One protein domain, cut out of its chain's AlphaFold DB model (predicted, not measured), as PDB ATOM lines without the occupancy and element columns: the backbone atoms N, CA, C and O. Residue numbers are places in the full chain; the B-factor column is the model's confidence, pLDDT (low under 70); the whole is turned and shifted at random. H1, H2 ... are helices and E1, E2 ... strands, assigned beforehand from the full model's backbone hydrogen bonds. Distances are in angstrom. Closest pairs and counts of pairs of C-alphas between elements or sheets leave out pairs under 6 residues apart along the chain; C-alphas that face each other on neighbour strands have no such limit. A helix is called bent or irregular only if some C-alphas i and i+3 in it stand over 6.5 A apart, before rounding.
ATOM      1  N   HIS A   9     117.282  87.302  91.046       77.12
ATOM      2  CA  HIS A   9     117.578  86.358  89.972       77.12
ATOM      3  C   HIS A   9     117.349  86.984  88.590       77.12
ATOM      4  O   HIS A   9     116.206  87.107  88.145       77.12
ATOM      5  N   TYR A  10     118.427  87.317  87.877       76.88
ATOM      6  CA  TYR A  10     118.346  87.775  86.484       76.88
ATOM      7  C   TYR A  10     117.993  86.635  85.514       76.88
ATOM      8  O   TYR A  10     117.395  86.886  84.476       76.88
ATOM      9  N   VAL A  11     118.253  85.374  85.890       81.25
ATOM     10  CA  VAL A  11     117.587  84.200  85.295       81.25
ATOM     11  C   VAL A  11     116.747  83.527  86.366       81.25
ATOM     12  O   VAL A  11     117.262  83.173  87.427       81.25
ATOM     13  N   SER A  12     115.454  83.326  86.107       80.25
ATOM     14  CA  SER A  12     114.554  82.808  87.135       80.25
ATOM     15  C   SER A  12     114.891  81.386  87.573       80.25
ATOM     16  O   SER A  12     115.234  80.513  86.773       80.25
ATOM     17  N   GLN A  13     114.722  81.110  88.868       84.62
ATOM     18  CA  GLN A  13     114.860  79.748  89.388       84.62
ATOM     19  C   GLN A  13     113.835  78.807  88.750       84.62
ATOM     20  O   GLN A  13     114.143  77.646  88.492       84.62
ATOM     21  N   SER A  14     112.630  79.307  88.466       82.44
ATOM     22  CA  SER A  14     111.574  78.562  87.783       82.44
ATOM     23  C   SER A  14     112.005  78.117  86.382       82.44
ATOM     24  O   SER A  14     111.774  76.968  86.019       82.44
ATOM     25  N   TYR A  15     112.727  78.958  85.636       84.62
ATOM     26  CA  TYR A  15     113.347  78.566  84.370       84.62
ATOM     27  C   TYR A  15     114.461  77.530  84.570       84.62
ATOM     28  O   TYR A  15     114.489  76.497  83.901       84.62
ATOM     29  N   LEU A  16     115.356  77.764  85.534       88.62
ATOM     30  CA  LEU A  16     116.493  76.877  85.799       88.62
ATOM     31  C   LEU A  16     116.075  75.461  86.229       88.62
ATOM     32  O   LEU A  16     116.804  74.509  85.954       88.62
ATOM     33  N   LYS A  17     114.893  75.283  86.837       88.12
ATOM     34  CA  LYS A  17     114.336  73.953  87.158       88.12
ATOM     35  C   LYS A  17     114.228  73.042  85.934       88.12
ATOM     36  O   LYS A  17     114.390  71.836  86.079       88.12
ATOM     37  N   ALA A  18     113.999  73.591  84.739       85.38
ATOM     38  CA  ALA A  18     113.912  72.797  83.514       85.38
ATOM     39  C   ALA A  18     115.241  72.116  83.131       85.38
ATOM     40  O   ALA A  18     115.223  71.128  82.397       85.38
ATOM     41  N   TRP A  19     116.360  72.636  83.645       89.06
ATOM     42  CA  TRP A  19     117.730  72.185  83.388       89.06
ATOM     43  C   TRP A  19     118.365  71.490  84.596       89.06
ATOM     44  O   TRP A  19     119.446  70.910  84.491       89.06
ATOM     45  N   ALA A  20     117.725  71.593  85.759       93.38
ATOM     46  CA  ALA A  20     118.259  71.086  87.002       93.38
ATOM     47  C   ALA A  20     118.110  69.565  87.103       93.38
ATOM     48  O   ALA A  20     117.141  68.970  86.635       93.38
ATOM     49  N   ASN A  21     119.070  68.933  87.772       93.25
ATOM     50  CA  ASN A  21     118.942  67.547  88.202       93.25
ATOM     51  C   ASN A  21     117.965  67.412  89.386       93.25
ATOM     52  O   ASN A  21     117.476  68.399  89.941       93.25
ATOM     53  N   ASN A  22     117.761  66.175  89.845       93.00
ATOM     54  CA  ASN A  22     116.865  65.844  90.962       93.00
ATOM     55  C   ASN A  22     117.233  66.526  92.298       93.00
ATOM     56  O   ASN A  22     116.438  66.510  93.233       93.00
ATOM     57  N   HIS A  23     118.414  67.144  92.398       93.56
ATOM     58  CA  HIS A  23     118.877  67.893  93.566       93.56
ATOM     59  C   HIS A  23     118.791  69.418  93.376       93.56
ATOM     60  O   HIS A  23     119.404  70.160  94.141       93.56
ATOM     61  N   ASN A  24     118.055  69.906  92.369       93.06
ATOM     62  CA  ASN A  24     117.959  71.328  92.017       93.06
ATOM     63  C   ASN A  24     119.325  71.970  91.707       93.06
ATOM     64  O   ASN A  24     119.582  73.126  92.067       93.06
ATOM     65  N   ARG A  25     120.220  71.216  91.055       95.88
ATOM     66  CA  ARG A  25     121.533  71.704  90.618       95.88
ATOM     67  C   ARG A  25     121.679  71.646  89.105       95.88
ATOM     68  O   ARG A  25     121.186  70.717  88.473       95.88
ATOM     69  N   VAL A  26     122.388  72.623  88.553       95.38
ATOM     70  CA  VAL A  26     122.743  72.701  87.128       95.38
ATOM     71  C   VAL A  26     124.262  72.693  86.963       95.38
ATOM     72  O   VAL A  26     124.992  73.096  87.874       95.38
ATOM     73  N   TRP A  27     124.740  72.227  85.807       94.19
ATOM     74  CA  TRP A  27     126.146  72.370  85.432       94.19
ATOM     75  C   TRP A  27     126.452  73.837  85.129       94.19
ATOM     76  O   TRP A  27     125.742  74.484  84.366       94.19
ATOM     77  N   THR A  28     127.518  74.351  85.729       91.50
ATOM     78  CA  THR A  28     128.024  75.706  85.530       91.50
ATOM     79  C   THR A  28     129.470  75.648  85.071       91.50
ATOM     80  O   THR A  28     130.255  74.859  85.600       91.50
ATOM     81  N   TYR A  29     129.810  76.501  84.109       88.56
ATOM     82  CA  TYR A  29     131.156  76.633  83.564       88.56
ATOM     83  C   TYR A  29     131.883  77.818  84.202       88.56
ATOM     84  O   TYR A  29     131.296  78.888  84.379       88.56
ATOM     85  N   ARG A  30     133.158  77.643  84.553       83.81
ATOM     86  CA  ARG A  30     134.013  78.724  85.055       83.81
ATOM     87  C   ARG A  30     134.677  79.441  83.888       83.81
ATOM     88  O   ARG A  30     135.533  78.880  83.222       83.81
ATOM     89  N   THR A  31     134.326  80.705  83.688       81.44
ATOM     90  CA  THR A  31     134.977  81.565  82.686       81.44
ATOM     91  C   THR A  31     136.345  82.073  83.143       81.44
ATOM     92  O   THR A  31     137.207  82.335  82.312       81.44
ATOM     93  N   LEU A  32     136.561  82.188  84.457       76.31
ATOM     94  CA  LEU A  32     137.828  82.596  85.060       76.31
ATOM     95  C   LEU A  32     138.439  81.406  85.804       76.31
ATOM     96  O   LEU A  32     137.987  81.049  86.896       76.31
ATOM     97  N   VAL A  33     139.459  80.788  85.209       65.44
ATOM     98  CA  VAL A  33     140.242  79.720  85.843       65.44
ATOM     99  C   VAL A  33     141.661  80.235  86.058       65.44
ATOM    100  O   VAL A  33     142.376  80.517  85.103       65.44
ATOM    101  N   SER A  34     142.069  80.382  87.319       65.25
ATOM    102  CA  SER A  34     143.409  80.859  87.683       65.25
ATOM    103  C   SER A  34     144.447  79.737  87.810       65.25
ATOM    104  O   SER A  34     145.639  80.025  87.860       65.25
ATOM    105  N   HIS A  35     144.027  78.465  87.874       77.31
ATOM    106  CA  HIS A  35     144.922  77.326  88.102       77.31
ATOM    107  C   HIS A  35     144.372  76.020  87.501       77.31
ATOM    108  O   HIS A  35     143.178  75.744  87.608       77.31
ATOM    109  N   SER A  36     145.245  75.177  86.939       78.69
ATOM    110  CA  SER A  36     144.895  73.922  86.238       78.69
ATOM    111  C   SER A  36     144.247  72.845  87.117       78.69
ATOM    112  O   SER A  36     143.648  71.903  86.609       78.69
ATOM    113  N   SER A  37     144.344  72.978  88.440       83.81
ATOM    114  CA  SER A  37     143.710  72.070  89.403       83.81
ATOM    115  C   SER A  37     142.237  72.392  89.679       83.81
ATOM    116  O   SER A  37     141.596  71.680  90.451       83.81
ATOM    117  N   VAL A  38     141.705  73.484  89.126       82.19
ATOM    118  CA  VAL A  38     140.311  73.888  89.327       82.19
ATOM    119  C   VAL A  38     139.457  73.313  88.194       82.19
ATOM    120  O   VAL A  38     139.717  73.630  87.036       82.19
ATOM    121  N   PRO A  39     138.418  72.507  88.490       85.12
ATOM    122  CA  PRO A  39     137.543  71.967  87.456       85.12
ATOM    123  C   PRO A  39     136.804  73.074  86.698       85.12
ATOM    124  O   PRO A  39     136.175  73.940  87.313       85.12
ATOM    125  N   GLU A  40     136.830  73.001  85.367       87.69
ATOM    126  CA  GLU A  40     136.116  73.928  84.480       87.69
ATOM    127  C   GLU A  40     134.596  73.860  84.678       87.69
ATOM    128  O   GLU A  40     133.916  74.885  84.746       87.69
ATOM    129  N   TRP A  41     134.066  72.645  84.840       92.00
ATOM    130  CA  TRP A  41     132.651  72.374  85.077       92.00
ATOM    131  C   TRP A  41     132.398  71.986  86.529       92.00
ATOM    132  O   TRP A  41     133.095  71.151  87.107       92.00
ATOM    133  N   PHE A  42     131.349  72.549  87.123       91.50
ATOM    134  CA  PHE A  42     130.917  72.206  88.476       91.50
ATOM    135  C   PHE A  42     129.395  72.265  88.608       91.50
ATOM    136  O   PHE A  42     128.702  72.844  87.780       91.50
ATOM    137  N   GLN A  43     128.859  71.629  89.647       94.31
ATOM    138  CA  GLN A  43     127.428  71.653  89.940       94.31
ATOM    139  C   GLN A  43     127.095  72.817  90.872       94.31
ATOM    140  O   GLN A  43     127.685  72.937  91.947       94.31
ATOM    141  N   SER A  44     126.082  73.606  90.531       93.12
ATOM    142  CA  SER A  44     125.638  74.739  91.348       93.12
ATOM    143  C   SER A  44     124.151  74.667  91.651       93.12
ATOM    144  O   SER A  44     123.367  74.238  90.810       93.12
ATOM    145  N   SER A  45     123.756  75.081  92.857       94.12
ATOM    146  CA  SER A  45     122.339  75.194  93.216       94.12
ATOM    147  C   SER A  45     121.690  76.315  92.416       94.12
ATOM    148  O   SER A  45     122.232  77.418  92.359       94.12
ATOM    149  N   ILE A  46     120.495  76.080  91.869       91.00
ATOM    150  CA  ILE A  46     119.737  77.128  91.165       91.00
ATOM    151  C   ILE A  46     119.415  78.328  92.076       91.00
ATOM    152  O   ILE A  46     119.246  79.444  91.600       91.00
ATOM    153  N   LYS A  47     119.401  78.126  93.403       87.50
ATOM    154  CA  LYS A  47     119.212  79.201  94.391       87.50
ATOM    155  C   LYS A  47     120.413  80.140  94.498       87.50
ATOM    156  O   LYS A  47     120.236  81.288  94.888       87.50
ATOM    157  N   SER A  48     121.620  79.651  94.209       85.94
ATOM    158  CA  SER A  48     122.869  80.386  94.441       85.94
ATOM    159  C   SER A  48     123.455  81.018  93.183       85.94
ATOM    160  O   SER A  48     124.403  81.782  93.295       85.94
ATOM    161  N   ILE A  49     122.921  80.718  91.999       86.56
ATOM    162  CA  ILE A  49     123.437  81.224  90.718       86.56
ATOM    163  C   ILE A  49     122.430  82.124  90.018       86.56
ATOM    164  O   ILE A  49     121.274  82.200  90.433       86.56
ATOM    165  N   ALA A  50     122.891  82.773  88.949       84.12
ATOM    166  CA  ALA A  50     122.094  83.649  88.101       84.12
ATOM    167  C   ALA A  50     121.312  84.718  88.876       84.12
ATOM    168  O   ALA A  50     120.185  85.072  88.531       84.12
ATOM    169  N   ASN A  51     121.920  85.196  89.959       80.06
ATOM    170  CA  ASN A  51     121.404  86.253  90.799       80.06
ATOM    171  C   ASN A  51     122.505  87.257  91.116       80.06
ATOM    172  O   ASN A  51     123.690  86.931  91.071       80.06
ATOM    173  N   HIS A  52     122.080  88.463  91.454       71.00
ATOM    174  CA  HIS A  52     122.915  89.486  92.052       71.00
ATOM    175  C   HIS A  52     122.292  89.916  93.375       71.00
ATOM    176  O   HIS A  52     121.070  90.040  93.498       71.00
ATOM    177  N   HIS A  53     123.142  90.189  94.359       62.25
ATOM    178  CA  HIS A  53     122.712  90.949  95.521       62.25
ATOM    179  C   HIS A  53     122.327  92.361  95.061       62.25
ATOM    180  O   HIS A  53     123.123  93.041  94.418       62.25
ATOM    181  N   HIS A  54     121.104  92.779  95.387       56.97
ATOM    182  CA  HIS A  54     120.585  94.137  95.195       56.97
ATOM    183  C   HIS A  54     120.281  94.628  93.764       56.97
ATOM    184  O   HIS A  54     120.064  95.822  93.585       56.97
ATOM    185  N   LEU A  55     120.166  93.753  92.752       51.97
ATOM    186  CA  LEU A  55     119.936  94.176  91.349       51.97
ATOM    187  C   LEU A  55     118.655  95.019  91.132       51.97
ATOM    188  O   LEU A  55     118.614  95.869  90.253       51.97
ATOM    189  N   PHE A  56     117.616  94.793  91.941       49.53
ATOM    190  CA  PHE A  56     116.333  95.528  91.905       49.53
ATOM    191  C   PHE A  56     115.955  96.107  93.276       49.53
ATOM    192  O   PHE A  56     114.798  96.457  93.507       49.53
ATOM    193  N   THR A  57     116.889  96.162  94.230       46.75
ATOM    194  CA  THR A  57     116.596  96.727  95.550       46.75
ATOM    195  C   THR A  57     116.590  98.245  95.422       46.75
ATOM    196  O   THR A  57     117.633  98.891  95.455       46.75
ATOM    197  N   ARG A  58     115.405  98.838  95.258       47.47
ATOM    198  CA  ARG A  58     115.212 100.258  95.559       47.47
ATOM    199  C   ARG A  58     115.121 100.399  97.073       47.47
ATOM    200  O   ARG A  58     114.301  99.735  97.699       47.47
ATOM    201  N   SER A  59     115.892 101.318  97.644       41.62
ATOM    202  CA  SER A  59     115.668 101.815  99.002       41.62
ATOM    203  C   SER A  59     114.362 102.617  99.037       41.62
ATOM    204  O   SER A  59     114.379 103.844  99.032       41.62
ATOM    205  N   ILE A  60     113.207 101.951  99.027       42.34
ATOM    206  CA  ILE A  60     111.934 102.608  99.330       42.34
ATOM    207  C   ILE A  60     111.874 102.698 100.853       42.34
ATOM    208  O   ILE A  60     111.631 101.706 101.530       42.34
ATOM    209  N   LEU A  61     112.164 103.882 101.403       40.00
ATOM    210  CA  LEU A  61     111.970 104.183 102.830       40.00
ATOM    211  C   LEU A  61     112.677 103.204 103.801       40.00
ATOM    212  O   LEU A  61     112.165 102.908 104.874       40.00
ATOM    213  N   GLY A  62     113.863 102.703 103.441       43.12
ATOM    214  CA  GLY A  62     114.701 101.899 104.344       43.12
ATOM    215  C   GLY A  62     114.247 100.453 104.585       43.12
ATOM    216  O   GLY A  62     114.792  99.809 105.479       43.12
ATOM    217  N   ALA A  63     113.297  99.928 103.802       42.31
ATOM    218  CA  ALA A  63     112.885  98.526 103.856       42.31
ATOM    219  C   ALA A  63     113.057  97.847 102.488       42.31
ATOM    220  O   ALA A  63     112.528  98.319 101.483       42.31
ATOM    221  N   ASP A  64     113.771  96.718 102.454       52.81
ATOM    222  CA  ASP A  64     113.766  95.835 101.285       52.81
ATOM    223  C   ASP A  64     112.337  95.281 101.105       52.81
ATOM    224  O   ASP A  64     111.713  94.859 102.082       52.81
ATOM    225  N   SER A  65     111.809  95.266  99.876       60.59
ATOM    226  CA  SER A  65     110.499  94.679  99.547       60.59
ATOM    227  C   SER A  65     110.666  93.566  98.512       60.59
ATOM    228  O   SER A  65     111.268  93.775  97.460       60.59
ATOM    229  N   ASP A  66     110.129  92.378  98.814       67.00
ATOM    230  CA  ASP A  66     110.110  91.202  97.932       67.00
ATOM    231  C   ASP A  66     108.853  91.130  97.046       67.00
ATOM    232  O   ASP A  66     108.656  90.159  96.315       67.00
ATOM    233  N   GLU A  67     107.999  92.152  97.094       71.94
ATOM    234  CA  GLU A  67     106.671  92.150  96.471       71.94
ATOM    235  C   GLU A  67     106.726  91.988  94.954       71.94
ATOM    236  O   GLU A  67     105.958  91.205  94.397       71.94
ATOM    237  N   ILE A  68     107.665  92.665  94.285       74.19
ATOM    238  CA  ILE A  68     107.824  92.565  92.829       74.19
ATOM    239  C   ILE A  68     108.250  91.143  92.441       74.19
ATOM    240  O   ILE A  68     107.719  90.581  91.488       74.19
ATOM    241  N   GLU A  69     109.159  90.517  93.194       72.00
ATOM    242  CA  GLU A  69     109.572  89.136  92.921       72.00
ATOM    243  C   GLU A  69     108.458  88.126  93.160       72.00
ATOM    244  O   GLU A  69     108.304  87.193  92.373       72.00
ATOM    245  N   VAL A  70     107.683  88.309  94.230       78.25
ATOM    246  CA  VAL A  70     106.524  87.464  94.524       78.25
ATOM    247  C   VAL A  70     105.473  87.606  93.424       78.25
ATOM    248  O   VAL A  70     104.977  86.595  92.935       78.25
ATOM    249  N   TRP A  71     105.191  88.832  92.978       85.75
ATOM    250  CA  TRP A  71     104.260  89.090  91.883       85.75
ATOM    251  C   TRP A  71     104.739  88.465  90.566       85.75
ATOM    252  O   TRP A  71     103.975  87.759  89.918       85.75
ATOM    253  N   MET A  72     106.014  88.638  90.191       85.44
ATOM    254  CA  MET A  72     106.574  88.025  88.976       85.44
ATOM    255  C   MET A  72     106.455  86.492  89.003       85.44
ATOM    256  O   MET A  72     106.098  85.874  87.999       85.44
ATOM    257  N   ASP A  73     106.743  85.882  90.154       84.06
ATOM    258  CA  ASP A  73     106.671  84.434  90.364       84.06
ATOM    259  C   ASP A  73     105.225  83.914  90.248       84.06
ATOM    260  O   ASP A  73     104.967  82.930  89.549       84.06
ATOM    261  N   GLN A  74     104.270  84.598  90.886       87.62
ATOM    262  CA  GLN A  74     102.859  84.197  90.934       87.62
ATOM    263  C   GLN A  74     102.101  84.486  89.633       87.62
ATOM    264  O   GLN A  74     101.367  83.624  89.154       87.62
ATOM    265  N   GLU A  75     102.298  85.662  89.041       91.12
ATOM    266  CA  GLU A  75     101.483  86.152  87.923       91.12
ATOM    267  C   GLU A  75     102.046  85.799  86.546       91.12
ATOM    268  O   GLU A  75     101.325  85.868  85.546       91.12
ATOM    269  N   ILE A  76     103.336  85.456  86.461       91.94
ATOM    270  CA  ILE A  76     104.012  85.220  85.179       91.94
ATOM    271  C   ILE A  76     104.735  83.875  85.168       91.94
ATOM    272  O   ILE A  76     104.434  83.025  84.327       91.94
ATOM    273  N   GLU A  77     105.681  83.642  86.080       89.94
ATOM    274  CA  GLU A  77     106.546  82.459  85.990       89.94
ATOM    275  C   GLU A  77     105.814  81.150  86.257       89.94
ATOM    276  O   GLU A  77     106.016  80.182  85.518       89.94
ATOM    277  N   THR A  78     104.980  81.115  87.299       90.00
ATOM    278  CA  THR A  78     104.205  79.931  87.680       90.00
ATOM    279  C   THR A  78     103.192  79.551  86.589       90.00
ATOM    280  O   THR A  78     103.225  78.397  86.148       90.00
ATOM    281  N   PRO A  79     102.368  80.478  86.053       92.50
ATOM    282  CA  PRO A  79     101.475  80.187  84.927       92.50
ATOM    283  C   PRO A  79     102.203  79.705  83.664       92.50
ATOM    284  O   PRO A  79     101.698  78.838  82.943       92.50
ATOM    285  N   ALA A  80     103.410  80.217  83.404       93.25
ATOM    286  CA  ALA A  80     104.206  79.825  82.245       93.25
ATOM    287  C   ALA A  80     104.789  78.404  82.345       93.25
ATOM    288  O   ALA A  80     105.086  77.808  81.309       93.25
ATOM    289  N   GLN A  81     104.915  77.816  83.543       91.31
ATOM    290  CA  GLN A  81     105.502  76.476  83.707       91.31
ATOM    291  C   GLN A  81     104.745  75.392  82.937       91.31
ATOM    292  O   GLN A  81     105.359  74.522  82.318       91.31
ATOM    293  N   ILE A  82     103.411  75.453  82.940       91.06
ATOM    294  CA  ILE A  82     102.571  74.482  82.225       91.06
ATOM    295  C   ILE A  82     102.823  74.583  80.717       91.06
ATOM    296  O   ILE A  82     103.010  73.567  80.042       91.06
ATOM    297  N   ALA A  83     102.877  75.811  80.199       93.44
ATOM    298  CA  ALA A  83     103.119  76.069  78.789       93.44
ATOM    299  C   ALA A  83     104.537  75.644  78.367       93.44
ATOM    300  O   ALA A  83     104.700  74.956  77.361       93.44
ATOM    301  N   LEU A  84     105.558  75.948  79.177       91.62
ATOM    302  CA  LEU A  84     106.941  75.515  78.946       91.62
ATOM    303  C   LEU A  84     107.066  73.986  78.926       91.62
ATOM    304  O   LEU A  84     107.715  73.423  78.044       91.62
ATOM    305  N   PHE A  85     106.406  73.299  79.863       90.75
ATOM    306  CA  PHE A  85     106.393  71.839  79.902       90.75
ATOM    307  C   PHE A  85     105.765  71.238  78.639       90.75
ATOM    308  O   PHE A  85     106.325  70.304  78.054       90.75
ATOM    309  N   LYS A  86     104.619  71.768  78.195       94.00
ATOM    310  CA  LYS A  86     103.960  71.322  76.963       94.00
ATOM    311  C   LYS A  86     104.834  71.560  75.738       94.00
ATOM    312  O   LYS A  86     105.029  70.617  74.972       94.00
ATOM    313  N   ALA A  87     105.414  72.755  75.613       92.44
ATOM    314  CA  ALA A  87     106.309  73.108  74.518       92.44
ATOM    315  C   ALA A  87     107.507  72.146  74.436       92.44
ATOM    316  O   ALA A  87     107.762  71.570  73.381       92.44
ATOM    317  N   ARG A  88     108.179  71.868  75.566       89.50
ATOM    318  CA  ARG A  88     109.299  70.907  75.627       89.50
ATOM    319  C   ARG A  88     108.884  69.476  75.284       89.50
ATOM    320  O   ARG A  88     109.692  68.698  74.793       89.50
ATOM    321  N   SER A  89     107.636  69.121  75.570       93.31
ATOM    322  CA  SER A  89     107.095  67.779  75.334       93.31
ATOM    323  C   SER A  89     106.464  67.618  73.946       93.31
ATOM    324  O   SER A  89     105.817  66.601  73.705       93.31
ATOM    325  N   GLY A  90     106.573  68.621  73.064       93.75
ATOM    326  CA  GLY A  90     105.949  68.607  71.737       93.75
ATOM    327  C   GLY A  90     104.416  68.606  71.763       93.75
ATOM    328  O   GLY A  90     103.780  68.206  70.791       93.75
ATOM    329  N   LYS A  91     103.800  69.013  72.880       96.62
ATOM    330  CA  LYS A  91     102.340  69.081  73.027       96.62
ATOM    331  C   LYS A  91     101.810  70.408  72.490       96.62
ATOM    332  O   LYS A  91     102.457  71.443  72.627       96.62
ATOM    333  N   SER A  92     100.595  70.386  71.947       96.38
ATOM    334  CA  SER A  92      99.901  71.595  71.500       96.38
ATOM    335  C   SER A  92      99.610  72.544  72.666       96.38
ATOM    336  O   SER A  92      99.181  72.107  73.740       96.38
ATOM    337  N   LEU A  93      99.781  73.840  72.419       97.12
ATOM    338  CA  LEU A  93      99.498  74.916  73.366       97.12
ATOM    339  C   LEU A  93      98.126  75.531  73.083       97.12
ATOM    340  O   LEU A  93      97.772  75.770  71.926       97.12
ATOM    341  N   SER A  94      97.362  75.812  74.136       97.88
ATOM    342  CA  SER A  94      96.152  76.628  74.035       97.88
ATOM    343  C   SER A  94      96.503  78.103  73.804       97.88
ATOM    344  O   SER A  94      97.636  78.533  74.020       97.88
ATOM    345  N   LYS A  95      95.514  78.917  73.414       97.62
ATOM    346  CA  LYS A  95      95.692  80.375  73.285       97.62
ATOM    347  C   LYS A  95      96.189  81.015  74.591       97.62
ATOM    348  O   LYS A  95      97.083  81.850  74.557       97.62
ATOM    349  N   GLN A  96      95.636  80.596  75.729       97.44
ATOM    350  CA  GLN A  96      96.036  81.107  77.042       97.44
ATOM    351  C   GLN A  96      97.473  80.697  77.400       97.44
ATOM    352  O   GLN A  96      98.234  81.480  77.953       97.44
ATOM    353  N   GLU A  97      97.878  79.478  77.045       96.94
ATOM    354  CA  GLU A  97      99.246  79.006  77.284       96.94
ATOM    355  C   GLU A  97     100.264  79.751  76.414       96.94
ATOM    356  O   GLU A  97     101.351  80.074  76.888       96.94
ATOM    357  N   TRP A  98      99.894  80.094  75.177       97.31
ATOM    358  CA  TRP A  98     100.680  81.000  74.341       97.31
ATOM    359  C   TRP A  98     100.838  82.384  74.973       97.31
ATOM    360  O   TRP A  98     101.942  82.922  74.996       97.31
ATOM    361  N   GLU A  99      99.766  82.944  75.530       97.25
ATOM    362  CA  GLU A  99      99.817  84.231  76.227       97.25
ATOM    363  C   GLU A  99     100.749  84.189  77.448       97.25
ATOM    364  O   GLU A  99     101.565  85.094  77.635       97.25
ATOM    365  N   HIS A 100     100.705  83.112  78.242       96.31
ATOM    366  CA  HIS A 100     101.634  82.929  79.359       96.31
ATOM    367  C   HIS A 100     103.095  82.880  78.895       96.31
ATOM    368  O   HIS A 100     103.954  83.479  79.542       96.31
ATOM    369  N   LEU A 101     103.393  82.220  77.768       94.06
ATOM    370  CA  LEU A 101     104.748  82.208  77.207       94.06
ATOM    371  C   LEU A 101     105.192  83.593  76.738       94.06
ATOM    372  O   LEU A 101     106.329  83.976  77.000       94.06
ATOM    373  N   LEU A 102     104.312  84.360  76.092       94.62
ATOM    374  CA  LEU A 102     104.627  85.725  75.660       94.62
ATOM    375  C   LEU A 102     104.945  86.630  76.855       94.62
ATOM    376  O   LEU A 102     105.976  87.303  76.857       94.62
ATOM    377  N   ARG A 103     104.113  86.596  77.906       94.56
ATOM    378  CA  ARG A 103     104.362  87.340  79.155       94.56
ATOM    379  C   ARG A 103     105.662  86.900  79.822       94.56
ATOM    380  O   ARG A 103     106.404  87.736  80.328       94.56
ATOM    381  N   PHE A 104     105.961  85.602  79.794       91.88
ATOM    382  CA  PHE A 104     107.207  85.064  80.328       91.88
ATOM    383  C   PHE A 104     108.438  85.566  79.566       91.88
ATOM    384  O   PHE A 104     109.403  85.984  80.199       91.88
ATOM    385  N   VAL A 105     108.403  85.578  78.230       89.88
ATOM    386  CA  VAL A 105     109.491  86.117  77.397       89.88
ATOM    387  C   VAL A 105     109.686  87.612  77.653       89.88
ATOM    388  O   VAL A 105     110.814  88.038  77.883       89.88
ATOM    389  N   ALA A 106     108.601  88.390  77.700       90.06
ATOM    390  CA  ALA A 106     108.666  89.815  78.032       90.06
ATOM    391  C   ALA A 106     109.286  90.053  79.420       90.06
ATOM    392  O   ALA A 106     110.105  90.950  79.598       90.06
ATOM    393  N   LEU A 107     108.958  89.207  80.401       86.88
ATOM    394  CA  LEU A 107     109.570  89.277  81.722       86.88
ATOM    395  C   LEU A 107     111.079  88.981  81.690       86.88
ATOM    396  O   LEU A 107     111.834  89.650  82.391       86.88
ATOM    397  N   GLN A 108     111.532  87.997  80.903       82.88
ATOM    398  CA  GLN A 108     112.970  87.728  80.764       82.88
ATOM    399  C   GLN A 108     113.713  88.915  80.136       82.88
ATOM    400  O   GLN A 108     114.833  89.206  80.543       82.88
ATOM    401  N   ASP A 109     113.083  89.629  79.201       82.25
ATOM    402  CA  ASP A 109     113.651  90.832  78.582       82.25
ATOM    403  C   ASP A 109     113.836  91.978  79.596       82.25
ATOM    404  O   ASP A 109     114.902  92.588  79.667       82.25
ATOM    405  N   ILE A 110     112.837  92.206  80.459       77.44
ATOM    406  CA  ILE A 110     112.877  93.227  81.525       77.44
ATOM    407  C   ILE A 110     113.918  92.894  82.607       77.44
ATOM    408  O   ILE A 110     114.442  93.791  83.267       77.44
ATOM    409  N   ARG A 111     114.245  91.609  82.801       74.19
ATOM    410  CA  ARG A 111     115.261  91.178  83.775       74.19
ATOM    411  C   ARG A 111     116.691  91.501  83.368       74.19
ATOM    412  O   ARG A 111     117.579  91.364  84.211       74.19
ATOM    413  N   ASN A 112     116.923  91.923  82.127       68.44
ATOM    414  CA  ASN A 112     118.227  92.413  81.714       68.44
ATOM    415  C   ASN A 112     118.467  93.822  82.302       68.44
ATOM    416  O   ASN A 112     117.758  94.761  81.927       68.44
ATOM    417  N   PRO A 113     119.456  94.003  83.199       58.38
ATOM    418  CA  PRO A 113     119.724  95.295  83.828       58.38
ATOM    419  C   PRO A 113     120.066  96.413  82.829       58.38
ATOM    420  O   PRO A 113     119.772  97.565  83.122       58.38
ATOM    421  N   GLU A 114     120.607  96.107  81.642       59.59
ATOM    422  CA  GLU A 114     120.867  97.121  80.604       59.59
ATOM    423  C   GLU A 114     119.564  97.735  80.066       59.59
ATOM    424  O   GLU A 114     119.426  98.954  80.018       59.59
ATOM    425  N   ARG A 115     118.549  96.906  79.788       57.31
ATOM    426  CA  ARG A 115     117.221  97.375  79.344       57.31
ATOM    427  C   ARG A 115     116.439  98.080  80.442       57.31
ATOM    428  O   ARG A 115     115.658  98.988  80.163       57.31
ATOM    429  N   TYR A 116     116.627  97.658  81.690       54.09
ATOM    430  CA  TYR A 116     116.045  98.354  82.833       54.09
ATOM    431  C   TYR A 116     116.594  99.786  82.960       54.09
ATOM    432  O   TYR A 116     115.834 100.692  83.294       54.09
ATOM    433  N   ILE A 117     117.882 100.003  82.666       56.00
ATOM    434  CA  ILE A 117     118.510 101.332  82.679       56.00
ATOM    435  C   ILE A 117     118.064 102.166  81.462       56.00
ATOM    436  O   ILE A 117     117.649 103.307  81.652       56.00
ATOM    437  N   GLU A 118     118.071 101.600  80.247       53.94
ATOM    438  CA  GLU A 118     117.690 102.303  79.003       53.94
ATOM    439  C   GLU A 118     116.244 102.822  79.016       53.94
ATOM    440  O   GLU A 118     116.002 103.987  78.708       53.94
ATOM    441  N   ASN A 119     115.280 102.001  79.452       54.78
ATOM    442  CA  ASN A 119     113.867 102.401  79.520       54.78
ATOM    443  C   ASN A 119     113.588 103.505  80.557       54.78
ATOM    444  O   ASN A 119     112.468 104.016  80.623       54.78
ATOM    445  N   TRP A 120     114.562 103.834  81.410       46.22
ATOM    446  CA  TRP A 120     114.408 104.812  82.484       46.22
ATOM    447  C   TRP A 120     115.104 106.147  82.189       46.22
ATOM    448  O   TRP A 120     114.644 107.180  82.670       46.22
ATOM    449  N   SER A 121     116.160 106.159  81.368       47.62
ATOM    450  CA  SER A 121     116.853 107.386  80.937       47.62
ATOM    451  C   SER A 121     116.058 108.258  79.958       47.62
ATOM    452  O   SER A 121     116.330 109.451  79.870       47.62
ATOM    453  N   ASP A 122     115.050 107.705  79.278       46.84
ATOM    454  CA  ASP A 122     114.194 108.449  78.336       46.84
ATOM    455  C   ASP A 122     112.934 109.050  78.995       46.84
ATOM    456  O   ASP A 122     112.070 109.609  78.317       46.84
ATOM    457  N   GLY A 123     112.798 108.927  80.322       52.38
ATOM    458  CA  GLY A 123     111.624 109.366  81.086       52.38
ATOM    459  C   GLY A 123     111.865 110.486  82.105       52.38
ATOM    460  O   GLY A 123     110.972 110.731  82.919       52.38
TER     461      GLY A 123
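What this domain is: This is residues 9 to 123 of the 124 residues of an uncharacterized protein of Paenibacillus odorifer (UniProt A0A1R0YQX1). What is the picture? The two-strand hairpin E1 and E2 makes one end of the model, and H2b, crossed by H3, the other. H1 and E3 lie between, and residues 58 to 63 stick out. What is the make-up? The printed part has 115 residues with four named helices and three named strands, ordered H1, E1, E2, E3, H2, H3, H4; the sheet E1 - E2 is antiparallel and the class mixed. It is loose, with a radius of gyration of the C-alphas of 17.1 A and spans of 50 by 45 by 26 A.

Where its parts are: Where are the strands? E1 is residues 25 to 29, E2 41 to 45, 13.4 A long, and E3 51 to 53. Where are the helices? H1 is residues 13 to 16, from C-alpha 13 (114.860, 79.748, 89.388); H3 is 95 to 110, 23.0 A; H4 is 113 to 121, to C-alpha 121 (116.853, 107.386, 80.937). H2, residues 67 to 88, one helix by its hydrogen bonds, is bent, with C-alphas 75 and 78 6.8 A apart; its arms are H2a, 67 to 75, and H2b, 78 to 88.

How they stand to each other: How do strands pair? In the hairpin E1 and E2, N 26 and O 44 are within hydrogen-bond range, 2.9 A; E3 pairs with no named strand. How do helices meet? H3 touches H2b with residues 97 to 104 alone, about perpendicular at 73 degrees; the closest C-alphas, of Ala 80 and His 100, are 5.0 A apart. H3 and H4 are close but not clearly touching, closest at the C-alphas of Ile 110 and Tyr 116, 6.2 A. Every O i to N i+4 pair is within range in H2a and H3, against 5 of 7 in H2b and 4 of 5 in H4; H1 is too short for one.

The domain as a whole: Which links are long? E1 to E2 and E3 to H2 are; the printed part has no cut. Where is confidence low? Residues 33 to 34, 53 to 66 and 112 to 123 are under 70.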